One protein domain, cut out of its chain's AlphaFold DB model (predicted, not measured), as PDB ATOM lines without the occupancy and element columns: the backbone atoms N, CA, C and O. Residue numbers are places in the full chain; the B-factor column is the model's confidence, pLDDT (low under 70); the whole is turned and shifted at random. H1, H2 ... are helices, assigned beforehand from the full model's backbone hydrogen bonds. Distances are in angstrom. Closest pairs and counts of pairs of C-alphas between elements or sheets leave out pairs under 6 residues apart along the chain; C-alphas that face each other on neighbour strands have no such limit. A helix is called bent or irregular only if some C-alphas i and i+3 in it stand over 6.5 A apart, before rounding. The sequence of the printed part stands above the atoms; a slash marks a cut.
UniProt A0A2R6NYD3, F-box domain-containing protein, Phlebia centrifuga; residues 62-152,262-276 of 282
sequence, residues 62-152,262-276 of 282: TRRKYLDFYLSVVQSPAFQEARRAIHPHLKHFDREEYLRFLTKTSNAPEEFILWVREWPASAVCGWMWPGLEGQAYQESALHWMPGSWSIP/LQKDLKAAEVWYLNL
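This is residues 62 to 152 and 262 to 276 of the 282 residues of the protein "F-box domain-containing protein" of Phlebia centrifuga (UniProt A0A2R6NYD3). The helices make a broad loop: the longest, H1, forms one side, H2 turns a corner at its end, and the hairpin of H3 and H4 stands across the domain from H2. Between H2 and the hairpin, residues 119 to 136 run back from H4 to H5 with no named element, partly filling the middle, while H6 runs in nearly the same direction as H1, next to the corner, and H5 lies near H2. The printed part has 106 residues with six named helices, H1 to H6 in that order along the chain, and no named strand; the class is all helix. It is compact, with a radius of gyration of the C-alphas of 14.2 A, and spans 43 by 32 by 20 A.

H1, residues 62 to 75, only just touches H4, residues 110 to 118, with 3 pairs of C-alphas within 8 A. H1 touches H4 with residues 62 to 66 alone; the closest C-alphas, of Thr 62 and Glu 111, are 6.6 A apart, and the two helices stand at a steep tilt of 54 degrees, the same way. H4 forms a helical hairpin with H3, residues 95 to 105: they touch at a shallow tilt of 25 degrees, opposite ways, and their closest C-alphas, of Arg 95 and Arg 117, are 6.0 A apart. H1 and H2, residues 77 to 89, are close but not clearly touching, about perpendicular at 81 degrees; their closest C-alphas, of Val 73 and Phe 79, are 6.3 A apart. H2 touches H6, residues 262 to 274, with residues 77 to 79 alone; the closest C-alphas, of Ala 78 and Glu 270, are 5.2 A apart, and at 71 degrees the two are only just about perpendicular. Of these 3 touching pairs 1 is at a shallow tilt: the packing is mostly crossed, but only just. H5, residues 137 to 144, is close to H2 but not clearly touching, with C-alphas of Ala 85 and Ser 140 closest at 7.4 A. H3 and H6 are apart, for instance. Every O i to N i+4 pair is within hydrogen-bond range in H1, H3, H4 and H6, against 5 of 9 in H2 and 1 of 4 in H5, where 0 of 5 O i to N i+3 pairs are.

H1 begins at C-alpha 62 (26.072, 13.380, -7.829) and is 20.3 A long; H2 is 19.7 A, H6 18.6 A and H3 15.5 A. H4 begins at C-alpha 110 (30.921, 18.320, -13.281), and H6 ends at C-alpha 274 (-2.714, 20.549, -11.062). H2 and H5 are only just irregular: C-alphas 85 and 88 are 6.8 A apart, and C-alphas 139 and 142 are 6.7 A apart.

The two C-alphas farthest apart, of Lys 104 and Leu 276, are 44.0 A from each other. Residues 153 to 261 are not printed, and C-alphas 152 and 262 are 13.3 A apart across this cut, in the link from H5 to H6. The link from H4 to H5 is long, with 18 residues. Confidence is under 70 at residues 134 to 152; the mean pLDDT of the printed part is 85.7.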
ATOM      1  N   THR A  62      26.749  12.761  -6.678       96.62
ATOM      2  CA  THR A  62      26.072  13.380  -7.829       96.62
ATOM      3  C   THR A  62      25.227  12.370  -8.608       96.62
ATOM      4  O   THR A  62      24.064  12.636  -8.904       96.62
ATOM      5  N   ARG A  63      25.762  11.172  -8.881       97.50
ATOM      6  CA  ARG A  63      25.030  10.111  -9.592       97.50
ATOM      7  C   ARG A  63      23.845   9.600  -8.775       97.50
ATOM      8  O   ARG A  63      22.774   9.391  -9.339       97.50
ATOM      9  N   ARG A  64      24.000   9.470  -7.452       97.94
ATOM     10  CA  ARG A  64      22.899   9.140  -6.533       97.94
ATOM     11  C   ARG A  64      21.780  10.176  -6.604       97.94
ATOM     12  O   ARG A  64      20.635   9.806  -6.833       97.94
ATOM     13  N   LYS A  65      22.115  11.466  -6.512       97.75
ATOM     14  CA  LYS A  65      21.133  12.552  -6.634       97.75
ATOM     15  C   LYS A  65      20.386  12.522  -7.971       97.75
ATOM     16  O   LYS A  65      19.176  12.732  -7.989       97.75
ATOM     17  N   TYR A  66      21.072  12.236  -9.080       97.88
ATOM     18  CA  TYR A  66      20.415  12.078 -10.380       97.88
ATOM     19  C   TYR A  66      19.544  10.833 -10.472       97.88
ATOM     20  O   TYR A  66      18.488  10.892 -11.095       97.88
ATOM     21  N   LEU A  67      19.952   9.722  -9.861       98.06
ATOM     22  CA  LEU A  67      19.119   8.529  -9.785       98.06
ATOM     23  C   LEU A  67      17.837   8.818  -8.999       98.06
ATOM     24  O   LEU A  67      16.752   8.528  -9.491       98.06
ATOM     25  N   ASP A  68      17.948   9.446  -7.830       98.00
ATOM     26  CA  ASP A  68      16.795   9.832  -7.013       98.00
ATOM     27  C   ASP A  68      15.884  10.806  -7.772       98.00
ATOM     28  O   ASP A  68      14.663  10.634  -7.812       98.00
ATOM     29  N   PHE A  69      16.481  11.785  -8.458       97.69
ATOM     30  CA  PHE A  69      15.741  12.713  -9.303       97.69
ATOM     31  C   PHE A  69      15.031  11.999 -10.457       97.69
ATOM     32  O   PHE A  69      13.838  12.215 -10.641       97.69
ATOM     33  N   TYR A  70      15.694  11.094 -11.180       97.88
ATOM     34  CA  TYR A  70      15.070  10.304 -12.246       97.88
ATOM     35  C   TYR A  70      13.820   9.563 -11.757       97.88
ATOM     36  O   TYR A  70      12.791   9.581 -12.429       97.88
ATOM     37  N   LEU A  71      13.882   8.950 -10.572       97.06
ATOM     38  CA  LEU A  71      12.744   8.230  -9.997       97.06
ATOM     39  C   LEU A  71      11.574   9.160  -9.682       97.06
ATOM     40  O   LEU A  71      10.434   8.797  -9.957       97.06
ATOM     41  N   SER A  72      11.855  10.358  -9.158       96.94
ATOM     42  CA  SER A  72      10.820  11.376  -8.944       96.94
ATOM     43  C   SER A  72      10.205  11.858 -10.263       96.94
ATOM     44  O   SER A  72       8.986  11.950 -10.375       96.94
ATOM     45  N   VAL A  73      11.028  12.064 -11.296       95.88
ATOM     46  CA  VAL A  73      10.595  12.508 -12.627       95.88
ATOM     47  C   VAL A  73       9.632  11.506 -13.251       95.88
ATOM     48  O   VAL A  73       8.541  11.885 -13.660       95.88
ATOM     49  N   VAL A  74       9.984  10.217 -13.292       96.12
ATOM     50  CA  VAL A  74       9.118   9.203 -13.923       96.12
ATOM     51  C   VAL A  74       7.807   8.970 -13.169       96.12
ATOM     52  O   VAL A  74       6.865   8.440 -13.751       96.12
ATOM     53  N   GLN A  75       7.725   9.366 -11.898       95.94
ATOM     54  CA  GLN A  75       6.496   9.314 -11.104       95.94
ATOM     55  C   GLN A  75       5.638  10.581 -11.240       95.94
ATOM     56  O   GLN A  75       4.469  10.558 -10.864       95.94
ATOM     57  N   SER A  76       6.188  11.668 -11.786       95.25
ATOM     58  CA  SER A  76       5.498  12.950 -11.913       95.25
ATOM     59  C   SER A  76       4.455  12.927 -13.043       95.25
ATOM     60  O   SER A  76       4.816  12.681 -14.200       95.25
ATOM     61  N   PRO A  77       3.170  13.235 -12.772       92.88
ATOM     62  CA  PRO A  77       2.145  13.335 -13.814       92.88
ATOM     63  C   PRO A  77       2.469  14.401 -14.868       92.88
ATOM     64  O   PRO A  77       2.297  14.165 -16.063       92.88
ATOM     65  N   ALA A  78       3.022  15.542 -14.438       90.94
ATOM     66  CA  ALA A  78       3.423  16.618 -15.340       90.94
ATOM     67  C   ALA A  78       4.500  16.155 -16.333       90.94
ATOM     68  O   ALA A  78       4.448  16.503 -17.511       90.94
ATOM     69  N   PHE A  79       5.445  15.320 -15.883       92.69
ATOM     70  CA  PHE A  79       6.440  14.719 -16.768       92.69
ATOM     71  C   PHE A  79       5.811  13.759 -17.785       92.69
ATOM     72  O   PHE A  79       6.213  13.771 -18.945       92.69
ATOM     73  N   GLN A  80       4.832  12.939 -17.390       92.06
ATOM     74  CA  GLN A  80       4.199  11.985 -18.309       92.06
ATOM     75  C   GLN A  80       3.497  12.692 -19.475       92.06
ATOM     76  O   GLN A  80       3.638  12.264 -20.622       92.06
ATOM     77  N   GLU A  81       2.817  13.807 -19.203       88.31
ATOM     78  CA  GLU A  81       2.200  14.622 -20.251       88.31
ATOM     79  C   GLU A  81       3.240  15.369 -21.087       88.31
ATOM     80  O   GLU A  81       3.246  15.265 -22.316       88.31
ATOM     81  N   ALA A  82       4.201  16.034 -20.435       87.00
ATOM     82  CA  ALA A  82       5.315  16.700 -21.107       87.00
ATOM     83  C   ALA A  82       6.050  15.765 -22.075       87.00
ATOM     84  O   ALA A  82       6.395  16.144 -23.194       87.00
ATOM     85  N   ARG A  83       6.272  14.517 -21.657       91.38
ATOM     86  CA  ARG A  83       6.976  13.503 -22.437       91.38
ATOM     87  C   ARG A  83       6.283  13.208 -23.761       91.38
ATOM     88  O   ARG A  83       6.991  13.003 -24.742       91.38
ATOM     89  N   ARG A  84       4.948  13.192 -23.820       89.81
ATOM     90  CA  ARG A  84       4.219  12.964 -25.083       89.81
ATOM     91  C   ARG A  84       4.520  14.056 -26.106       89.81
ATOM     92  O   ARG A  84       4.710  13.741 -27.274       89.81
ATOM     93  N   ALA A  85       4.627  15.303 -25.649       85.81
ATOM     94  CA  ALA A  85       4.988  16.436 -26.493       85.81
ATOM     95  C   ALA A  85       6.484  16.451 -26.851       85.81
ATOM     96  O   ALA A  85       6.839  16.767 -27.975       85.81
ATOM     97  N   ILE A  86       7.374  16.096 -25.919       88.44
ATOM     98  CA  ILE A  86       8.833  16.190 -26.113       88.44
ATOM     99  C   ILE A  86       9.384  15.023 -26.945       88.44
ATOM    100  O   ILE A  86      10.295  15.210 -27.751       88.44
ATOM    101  N   HIS A  87       8.866  13.808 -26.747       92.62
ATOM    102  CA  HIS A  87       9.440  12.585 -27.315       92.62
ATOM    103  C   HIS A  87       9.575  12.595 -28.851       92.62
ATOM    104  O   HIS A  87      10.643  12.200 -29.321       92.62
ATOM    105  N   PRO A  88       8.590  13.087 -29.635       92.69
ATOM    106  CA  PRO A  88       8.706  13.183 -31.094       92.69
ATOM    107  C   PRO A  88       9.839  14.094 -31.585       92.69
ATOM    108  O   PRO A  88      10.259  13.980 -32.731       92.69
ATOM    109  N   HIS A  89      10.341  14.990 -30.731       90.25
ATOM    110  CA  HIS A  89      11.365  15.979 -31.077       90.25
ATOM    111  C   HIS A  89      12.767  15.589 -30.607       90.25
ATOM    112  O   HIS A  89      13.717  16.356 -30.789       90.25
ATOM    113  N   LEU A  90      12.920  14.412 -29.993       92.06
ATOM    114  CA  LEU A  90      14.227  13.866 -29.650       92.06
ATOM    115  C   LEU A  90      14.937  13.401 -30.921       92.06
ATOM    116  O   LEU A  90      14.461  12.515 -31.628       92.06
ATOM    117  N   LYS A  91      16.115  13.968 -31.178       92.62
ATOM    118  CA  LYS A  91      16.982  13.575 -32.289       92.62
ATOM    119  C   LYS A  91      18.193  12.799 -31.793       92.62
ATOM    120  O   LYS A  91      18.505  12.763 -30.600       92.62
ATOM    121  N   HIS A  92      18.896  12.180 -32.739       92.94
ATOM    122  CA  HIS A  92      20.235  11.683 -32.468       92.94
ATOM    123  C   HIS A  92      21.122  12.844 -31.997       92.94
ATOM    124  O   HIS A  92      21.118  13.918 -32.595       92.94
ATOM    125  N   PHE A  93      21.852  12.621 -30.909       92.25
ATOM    126  CA  PHE A  93      22.688  13.624 -30.266       92.25
ATOM    127  C   PHE A  93      24.015  12.984 -29.869       92.25
ATOM    128  O   PHE A  93      24.041  12.101 -29.003       92.25
ATOM    129  N   ASP A  94      25.104  13.426 -30.501       92.31
ATOM    130  CA  ASP A  94      26.455  13.005 -30.140       92.31
ATOM    131  C   ASP A  94      26.884  13.714 -28.847       92.31
ATOM    132  O   ASP A  94      27.329  14.865 -28.828       92.31
ATOM    133  N   ARG A  95      26.714  12.997 -27.732       93.81
ATOM    134  CA  ARG A  95      27.061  13.482 -26.394       93.81
ATOM    135  C   ARG A  95      28.553  13.773 -26.263       93.81
ATOM    136  O   ARG A  95      28.916  14.757 -25.628       93.81
ATOM    137  N   GLU A  96      29.419  12.938 -26.829       95.31
ATOM    138  CA  GLU A  96      30.865  13.062 -26.623       95.31
ATOM    139  C   GLU A  96      31.468  14.162 -27.499       95.31
ATOM    140  O   GLU A  96      32.415  14.825 -27.083       95.31
ATOM    141  N   GLU A  97      30.924  14.414 -28.690       89.06
ATOM    142  CA  GLU A  97      31.256  15.621 -29.454       89.06
ATOM    143  C   GLU A  97      30.872  16.894 -28.694       89.06
ATOM    144  O   GLU A  97      31.707  17.786 -28.520       89.06
ATOM    145  N   TYR A  98      29.652  16.950 -28.158       89.69
ATOM    146  CA  TYR A  98      29.191  18.095 -27.377       89.69
ATOM    147  C   TYR A  98      30.038  18.326 -26.115       89.69
ATOM    148  O   TYR A  98      30.400  19.460 -25.800       89.69
ATOM    149  N   LEU A  99      30.413  17.263 -25.400       90.19
ATOM    150  CA  LEU A  99      31.271  17.363 -24.216       90.19
ATOM    151  C   LEU A  99      32.709  17.769 -24.562       90.19
ATOM    152  O   LEU A  99      33.305  18.566 -23.834       90.19
ATOM    153  N   ARG A 100      33.267  17.276 -25.679       88.50
ATOM    154  CA  ARG A 100      34.572  17.733 -26.190       88.50
ATOM    155  C   ARG A 100      34.543  19.222 -26.509       88.50
ATOM    156  O   ARG A 100      35.477  19.936 -26.150       88.50
ATOM    157  N   PHE A 101      33.465  19.684 -27.137       86.62
ATOM    158  CA  PHE A 101      33.243  21.101 -27.385       86.62
ATOM    159  C   PHE A 101      33.216  21.898 -26.076       86.62
ATOM    160  O   PHE A 101      34.033  22.801 -25.927       86.62
ATOM    161  N   LEU A 102      32.385  21.508 -25.099       84.06
ATOM    162  CA  LEU A 102      32.303  22.188 -23.799       84.06
ATOM    163  C   LEU A 102      33.643  22.249 -23.064       84.06
ATOM    164  O   LEU A 102      33.977  23.292 -22.514       84.06
ATOM    165  N   THR A 103      34.402  21.152 -23.069       87.50
ATOM    166  CA  THR A 103      35.706  21.061 -22.388       87.50
ATOM    167  C   THR A 103      36.749  21.965 -23.046       87.50
ATOM    168  O   THR A 103      37.633  22.489 -22.376       87.50
ATOM    169  N   LYS A 104      36.658  22.170 -24.367       84.44
ATOM    170  CA  LYS A 104      37.558  23.067 -25.104       84.44
ATOM    171  C   LYS A 104      37.279  24.541 -24.801       84.44
ATOM    172  O   LYS A 104      38.188  25.361 -24.891       84.44
ATOM    173  N   THR A 105      36.034  24.885 -24.500       77.44
ATOM    174  CA  THR A 105      35.565  26.273 -24.406       77.44
ATOM    175  C   THR A 105      35.305  26.748 -22.984       77.44
ATOM    176  O   THR A 105      35.175  27.948 -22.774       77.44
ATOM    177  N   SER A 106      35.170  25.835 -22.021       84.94
ATOM    178  CA  SER A 106      34.774  26.156 -20.650       84.94
ATOM    179  C   SER A 106      35.174  25.061 -19.663       84.94
ATOM    180  O   SER A 106      35.188  23.878 -19.998       84.94
ATOM    181  N   ASN A 107      35.385  25.434 -18.403       89.81
ATOM    182  CA  ASN A 107      35.450  24.483 -17.292       89.81
ATOM    183  C   ASN A 107      34.045  24.166 -16.752       89.81
ATOM    184  O   ASN A 107      33.745  24.440 -15.590       89.81
ATOM    185  N   ALA A 108      33.179  23.616 -17.614       89.75
ATOM    186  CA  ALA A 108      31.785  23.339 -17.278       89.75
ATOM    187  C   ALA A 108      31.652  22.521 -15.971       89.75
ATOM    188  O   ALA A 108      32.440  21.598 -15.743       89.75
ATOM    189  N   PRO A 109      30.645  22.796 -15.119       95.00
ATOM    190  CA  PRO A 109      30.484  22.098 -13.849       95.00
ATOM    191  C   PRO A 109      30.298  20.593 -14.048       95.00
ATOM    192  O   PRO A 109      29.517  20.164 -14.902       95.00
ATOM    193  N   GLU A 110      30.958  19.790 -13.209       95.12
ATOM    194  CA  GLU A 110      30.921  18.320 -13.281       95.12
ATOM    195  C   GLU A 110      29.485  17.773 -13.289       95.12
ATOM    196  O   GLU A 110      29.165  16.861 -14.047       95.12
ATOM    197  N   GLU A 111      28.596  18.369 -12.490       95.62
ATOM    198  CA  GLU A 111      27.179  18.003 -12.430       95.62
ATOM    199  C   GLU A 111      26.489  18.126 -13.804       95.62
ATOM    200  O   GLU A 111      25.768  17.218 -14.218       95.62
ATOM    201  N   PHE A 112      26.761  19.204 -14.547       95.19
ATOM    202  CA  PHE A 112      26.208  19.409 -15.887       95.19
ATOM    203  C   PHE A 112      26.811  18.442 -16.911       95.19
ATOM    204  O   PHE A 112      26.077  17.862 -17.710       95.19
ATOM    205  N   ILE A 113      28.127  18.209 -16.850       95.75
ATOM    206  CA  ILE A 113      28.817  17.222 -17.698       95.75
ATOM    207  C   ILE A 113      28.207  15.829 -17.500       95.75
ATOM    208  O   ILE A 113      27.874  15.152 -18.476       95.75
ATOM    209  N   LEU A 114      28.023  15.411 -16.244       96.62
ATOM    210  CA  LEU A 114      27.444  14.115 -15.903       96.62
ATOM    211  C   LEU A 114      25.995  14.008 -16.393       96.62
ATOM    212  O   LEU A 114      25.613  12.969 -16.927       96.62
ATOM    213  N   TRP A 115      25.206  15.080 -16.284       96.62
ATOM    214  CA  TRP A 115      23.851  15.119 -16.829       96.62
ATOM    215  C   TRP A 115      23.830  14.943 -18.352       96.62
ATOM    216  O   TRP A 115      23.118  14.076 -18.851       96.62
ATOM    217  N   VAL A 116      24.641  15.690 -19.106       95.44
ATOM    218  CA  VAL A 116      24.708  15.538 -20.572       95.44
ATOM    219  C   VAL A 116      25.144  14.121 -20.962       95.44
ATOM    220  O   VAL A 116      24.568  13.520 -21.873       95.44
ATOM    221  N   ARG A 117      26.148  13.574 -20.266       96.94
ATOM    222  CA  ARG A 117      26.703  12.247 -20.556       96.94
ATOM    223  C   ARG A 117      25.726  11.122 -20.238       96.94
ATOM    224  O   ARG A 117      25.514  10.237 -21.063       96.94
ATOM    225  N   GLU A 118      25.155  11.129 -19.037       97.56
ATOM    226  CA  GLU A 118      24.485   9.955 -18.483       97.56
ATOM    227  C   GLU A 118      22.953  10.084 -18.427       97.56
ATOM    228  O   GLU A 118      22.268   9.072 -18.286       97.56
ATOM    229  N   TRP A 119      22.363  11.278 -18.561       97.69
ATOM    230  CA  TRP A 119      20.905  11.418 -18.463       97.69
ATOM    231  C   TRP A 119      20.180  10.721 -19.633       97.69
ATOM    232  O   TRP A 119      20.580  10.861 -20.801       97.69
ATOM    233  N   PRO A 120      19.108   9.944 -19.374       96.94
ATOM    234  CA  PRO A 120      18.309   9.357 -20.442       96.94
ATOM    235  C   PRO A 120      17.570  10.450 -21.220       96.94
ATOM    236  O   PRO A 120      16.761  11.182 -20.656       96.94
ATOM    237  N   ALA A 121      17.786  10.519 -22.535       94.94
ATOM    238  CA  ALA A 121      17.128  11.511 -23.396       94.94
ATOM    239  C   ALA A 121      15.589  11.398 -23.351       94.94
ATOM    240  O   ALA A 121      14.878  12.391 -23.430       94.94
ATOM    241  N   SER A 122      15.061  10.191 -23.140       94.62
ATOM    242  CA  SER A 122      13.624   9.936 -22.976       94.62
ATOM    243  C   SER A 122      13.043  10.385 -21.629       94.62
ATOM    244  O   SER A 122      11.825  10.347 -21.459       94.62
ATOM    245  N   ALA A 123      13.891  10.785 -20.677       95.12
ATOM    246  CA  ALA A 123      13.519  11.265 -19.346       95.12
ATOM    247  C   ALA A 123      13.798  12.761 -19.158       95.12
ATOM    248  O   ALA A 123      13.930  13.255 -18.040       95.12
ATOM    249  N   VAL A 124      13.957  13.496 -20.255       91.38
ATOM    250  CA  VAL A 124      14.193  14.937 -20.224       91.38
ATOM    251  C   VAL A 124      12.959  15.657 -19.684       91.38
ATOM    252  O   VAL A 124      11.840  15.433 -20.137       91.38
ATOM    253  N   CYS A 125      13.194  16.540 -18.718       85.25
ATOM    254  CA  CYS A 125      12.191  17.440 -18.169       85.25
ATOM    255  C   CYS A 125      12.209  18.761 -18.939       85.25
ATOM    256  O   CYS A 125      13.229  19.455 -18.957       85.25
ATOM    257  N   GLY A 126      11.082  19.101 -19.562       83.81
ATOM    258  CA  GLY A 126      10.935  20.327 -20.340       83.81
ATOM    259  C   GLY A 126      11.812  20.332 -21.589       83.81
ATOM    260  O   GLY A 126      12.266  19.296 -22.067       83.81
ATOM    261  N   TRP A 127      12.084  21.516 -22.123       84.25
ATOM    262  CA  TRP A 127      12.829  21.657 -23.374       84.25
ATOM    263  C   TRP A 127      14.347  21.855 -23.186       84.25
ATOM    264  O   TRP A 127      15.051  22.378 -24.049       84.25
ATOM    265  N   MET A 128      14.889  21.431 -22.042       84.56
ATOM    266  CA  MET A 128      16.277  21.714 -21.665       84.56
ATOM    267  C   MET A 128      17.322  20.779 -22.293       84.56
ATOM    268  O   MET A 128      18.508  20.972 -22.070       84.56
ATOM    269  N   TRP A 129      16.942  19.764 -23.070       90.25
ATOM    270  CA  TRP A 129      17.911  18.814 -23.631       90.25
ATOM    271  C   TRP A 129      18.585  19.322 -24.913       90.25
ATOM    272  O   TRP A 129      17.878  19.709 -25.843       90.25
ATOM    273  N   PRO A 130      19.930  19.257 -25.021       87.62
ATOM    274  CA  PRO A 130      20.639  19.689 -26.229       87.62
ATOM    275  C   PRO A 130      20.275  18.897 -27.494       87.62
ATOM    276  O   PRO A 130      20.418  19.410 -28.597       87.62
ATOM    277  N   GLY A 131      19.798  17.657 -27.345       89.12
ATOM    278  CA  GLY A 131      19.374  16.797 -28.455       89.12
ATOM    279  C   GLY A 131      17.923  16.985 -28.911       89.12
ATOM    280  O   GLY A 131      17.370  16.068 -29.516       89.12
ATOM    281  N   LEU A 132      17.275  18.101 -28.565       87.12
ATOM    282  CA  LEU A 132      15.928  18.433 -29.036       87.12
ATOM    283  C   LEU A 132      15.960  19.217 -30.351       87.12
ATOM    284  O   LEU A 132      16.838  20.047 -30.591       87.12
ATOM    285  N   GLU A 133      14.964  18.979 -31.198       83.50
ATOM    286  CA  GLU A 133      14.744  19.753 -32.414       83.50
ATOM    287  C   GLU A 133      14.231  21.166 -32.115       83.50
ATOM    288  O   GLU A 133      13.105  21.349 -31.660       83.50
ATOM    289  N   GLY A 134      15.027  22.187 -32.440       69.19
ATOM    290  CA  GLY A 134      14.667  23.566 -32.097       69.19
ATOM    291  C   GLY A 134      13.579  24.232 -32.918       69.19
ATOM    292  O   GLY A 134      13.034  25.236 -32.471       69.19
ATOM    293  N   GLN A 135      13.216  23.691 -34.081       63.34
ATOM    294  CA  GLN A 135      12.109  24.240 -34.875       63.34
ATOM    295  C   GLN A 135      10.737  23.859 -34.302       63.34
ATOM    296  O   GLN A 135       9.814  24.666 -34.338       63.34
ATOM    297  N   ALA A 136      10.626  22.687 -33.671       62.38
ATOM    298  CA  ALA A 136       9.382  22.173 -33.096       62.38
ATOM    299  C   ALA A 136       8.818  23.004 -31.931       62.38
ATOM    300  O   ALA A 136       7.646  22.885 -31.557       62.38
ATOM    301  N   TYR A 137       9.667  23.843 -31.345       63.19
ATOM    302  CA  TYR A 137       9.339  24.663 -30.197       63.19
ATOM    303  C   TYR A 137       8.237  25.695 -30.481       63.19
ATOM    304  O   TYR A 137       7.333  25.857 -29.660       63.19
ATOM    305  N   GLN A 138       8.289  26.374 -31.633       62.25
ATOM    306  CA  GLN A 138       7.390  27.501 -31.912       62.25
ATOM    307  C   GLN A 138       5.920  27.083 -32.019       62.25
ATOM    308  O   GLN A 138       5.045  27.855 -31.640       62.25
ATOM    309  N   GLU A 139       5.648  25.863 -32.480       62.53
ATOM    310  CA  GLU A 139       4.283  25.382 -32.706       62.53
ATOM    311  C   GLU A 139       3.714  24.646 -31.487       62.53
ATOM    312  O   GLU A 139       2.541  24.807 -31.154       62.53
ATOM    313  N   SER A 140       4.546  23.882 -30.773       60.41
ATOM    314  CA  SER A 140       4.069  22.993 -29.706       60.41
ATOM    315  C   SER A 140       4.064  23.648 -28.324       60.41
ATOM    316  O   SER A 140       3.185  23.394 -27.506       60.41
ATOM    317  N   ALA A 141       5.043  24.493 -28.005       57.12
ATOM    318  CA  ALA A 141       5.276  24.876 -26.613       57.12
ATOM    319  C   ALA A 141       4.420  26.052 -26.121       57.12
ATOM    320  O   ALA A 141       4.207  26.173 -24.916       57.12
ATOM    321  N   LEU A 142       3.895  26.882 -27.028       59.47
ATOM    322  CA  LEU A 142       3.008  27.996 -26.670       59.47
ATOM    323  C   LEU A 142       1.647  27.520 -26.140       59.47
ATOM    324  O   LEU A 142       0.991  28.258 -25.409       59.47
ATOM    325  N   HIS A 143       1.225  26.301 -26.490       61.97
ATOM    326  CA  HIS A 143      -0.077  25.775 -26.087       61.97
ATOM    327  C   HIS A 143      -0.037  25.014 -24.753       61.97
ATOM    328  O   HIS A 143      -0.996  25.084 -23.986       61.97
ATOM    329  N   TRP A 144       1.060  24.310 -24.457       59.00
ATOM    330  CA  TRP A 144       1.042  23.243 -23.451       59.00
ATOM    331  C   TRP A 144       1.775  23.539 -22.138       59.00
ATOM    332  O   TRP A 144       1.737  22.677 -21.266       59.00
ATOM    333  N   MET A 145       2.454  24.684 -21.954       58.22
ATOM    334  CA  MET A 145       3.219  24.949 -20.717       58.22
ATOM    335  C   MET A 145       3.358  26.443 -20.377       58.22
ATOM    336  O   MET A 145       3.603  27.251 -21.269       58.22
ATOM    337  N   PRO A 146       3.290  26.841 -19.094       50.47
ATOM    338  CA  PRO A 146       3.552  28.205 -18.670       50.47
ATOM    339  C   PRO A 146       5.057  28.417 -18.455       50.47
ATOM    340  O   PRO A 146       5.774  27.572 -17.912       50.47
ATOM    341  N   GLY A 147       5.529  29.618 -18.771       56.56
ATOM    342  CA  GLY A 147       6.825  30.100 -18.298       56.56
ATOM    343  C   GLY A 147       8.035  29.287 -18.774       56.56
ATOM    344  O   GLY A 147       8.081  28.755 -19.870       56.56
ATOM    345  N   SER A 148       9.085  29.235 -17.958       49.84
ATOM    346  CA  SER A 148      10.440  28.853 -18.378       49.84
ATOM    347  C   SER A 148      10.648  27.385 -18.793       49.84
ATOM    348  O   SER A 148      11.747  27.041 -19.230       49.84
ATOM    349  N   TRP A 149       9.613  26.546 -18.683       52.38
ATOM    350  CA  TRP A 149       9.552  25.192 -19.253       52.38
ATOM    351  C   TRP A 149       9.428  25.186 -20.763       52.38
ATOM    352  O   TRP A 149       9.870  24.249 -21.425       52.38
ATOM    353  N   SER A 150       8.828  26.242 -21.292       49.31
ATOM    354  CA  SER A 150       8.488  26.387 -22.686       49.31
ATOM    355  C   SER A 150       9.555  27.184 -23.415       49.31
ATOM    356  O   SER A 150       9.174  28.017 -24.196       49.31
ATOM    357  N   ILE A 151      10.859  27.087 -23.154       54.09
ATOM    358  CA  ILE A 151      11.837  27.666 -24.095       54.09
ATOM    359  C   ILE A 151      13.036  26.720 -24.150       54.09
ATOM    360  O   ILE A 151      13.702  26.524 -23.128       54.09
ATOM    361  N   PRO A 152      13.303  26.105 -25.310       52.38
ATOM    362  CA  PRO A 152      14.314  25.091 -25.441       52.38
ATOM    363  C   PRO A 152      15.711  25.671 -25.280       52.38
ATOM    364  O   PRO A 152      15.953  26.849 -25.540       52.38
ATOM    365  N   LEU A 262      16.666  21.852 -12.382       93.81
ATOM    366  CA  LEU A 262      15.787  20.803 -12.913       93.81
ATOM    367  C   LEU A 262      14.658  20.451 -11.930       93.81
ATOM    368  O   LEU A 262      13.512  20.269 -12.335       93.81
ATOM    369  N   GLN A 263      14.964  20.391 -10.631       95.31
ATOM    370  CA  GLN A 263      13.985  20.123  -9.576       95.31
ATOM    371  C   GLN A 263      12.972  21.259  -9.405       95.31
ATOM    372  O   GLN A 263      11.780  21.000  -9.235       95.31
ATOM    373  N   LYS A 264      13.434  22.516  -9.416       93.81
ATOM    374  CA  LYS A 264      12.561  23.699  -9.341       93.81
ATOM    375  C   LYS A 264      11.632  23.769 -10.535       93.81
ATOM    376  O   LYS A 264      10.439  24.012 -10.362       93.81
ATOM    377  N   ASP A 265      12.179  23.497 -11.711       90.06
ATOM    378  CA  ASP A 265      11.403  23.398 -12.925       90.06
ATOM    379  C   ASP A 265      10.345  22.293 -12.739       90.06
ATOM    380  O   ASP A 265       9.162  22.589 -12.898       90.06
ATOM    381  N   LEU A 266      10.698  21.068 -12.323       92.69
ATOM    382  CA  LEU A 266       9.720  19.964 -12.260       92.69
ATOM    383  C   LEU A 266       8.529  20.313 -11.363       92.69
ATOM    384  O   LEU A 266       7.378  20.146 -11.758       92.69
ATOM    385  N   LYS A 267       8.813  20.902 -10.199       93.44
ATOM    386  CA  LYS A 267       7.788  21.370  -9.260       93.44
ATOM    387  C   LYS A 267       6.886  22.447  -9.860       93.44
ATOM    388  O   LYS A 267       5.682  22.435  -9.624       93.44
ATOM    389  N   ALA A 268       7.443  23.386 -10.623       89.94
ATOM    390  CA  ALA A 268       6.648  24.416 -11.287       89.94
ATOM    391  C   ALA A 268       5.689  23.809 -12.326       89.94
ATOM    392  O   ALA A 268       4.527  24.214 -12.393       89.94
ATOM    393  N   ALA A 269       6.145  22.807 -13.084       87.50
ATOM    394  CA  ALA A 269       5.301  22.082 -14.032       87.50
ATOM    395  C   ALA A 269       4.183  21.295 -13.330       87.50
ATOM    396  O   ALA A 269       3.045  21.317 -13.790       87.50
ATOM    397  N   GLU A 270       4.475  20.656 -12.195       90.81
ATOM    398  CA  GLU A 270       3.473  19.955 -11.381       90.81
ATOM    399  C   GLU A 270       2.388  20.893 -10.857       90.81
ATOM    400  O   GLU A 270       1.202  20.605 -11.003       90.81
ATOM    401  N   VAL A 271       2.779  22.040 -10.294       91.38
ATOM    402  CA  VAL A 271       1.824  23.048  -9.813       91.38
ATOM    403  C   VAL A 271       0.936  23.530 -10.951       91.38
ATOM    404  O   VAL A 271      -0.271  23.665 -10.770       91.38
ATOM    405  N   TRP A 272       1.500  23.786 -12.129       86.56
ATOM    406  CA  TRP A 272       0.684  24.199 -13.263       86.56
ATOM    407  C   TRP A 272      -0.273  23.103 -13.724       86.56
ATOM    408  O   TRP A 272      -1.453  23.376 -13.920       86.56
ATOM    409  N   TYR A 273       0.220  21.870 -13.838       85.81
ATOM    410  CA  TYR A 273      -0.578  20.728 -14.264       85.81
ATOM    411  C   TYR A 273      -1.794  20.507 -13.353       85.81
ATOM    412  O   TYR A 273      -2.897  20.282 -13.840       85.81
ATOM    413  N   LEU A 274      -1.623  20.660 -12.036       88.06
ATOM    414  CA  LEU A 274      -2.714  20.549 -11.062       88.06
ATOM    415  C   LEU A 274      -3.751  21.681 -11.153       88.06
ATOM    416  O   LEU A 274      -4.873  21.511 -10.684       88.06
ATOM    417  N   ASN A 275      -3.388  22.825 -11.736       88.56
ATOM    418  CA  ASN A 275      -4.268  23.985 -11.892       88.56
ATOM    419  C   ASN A 275      -4.936  24.061 -13.275       88.56
ATOM    420  O   ASN A 275      -5.695  24.999 -13.533       88.56
ATOM    421  N   LEU A 276      -4.664  23.110 -14.174       83.50
ATOM    422  CA  LEU A 276      -5.331  23.058 -15.469       83.50
ATOM    423  C   LEU A 276      -6.837  22.804 -15.285       83.50
ATOM    424  O   LEU A 276      -7.218  21.863 -14.582       83.50
TER     425      LEU A 276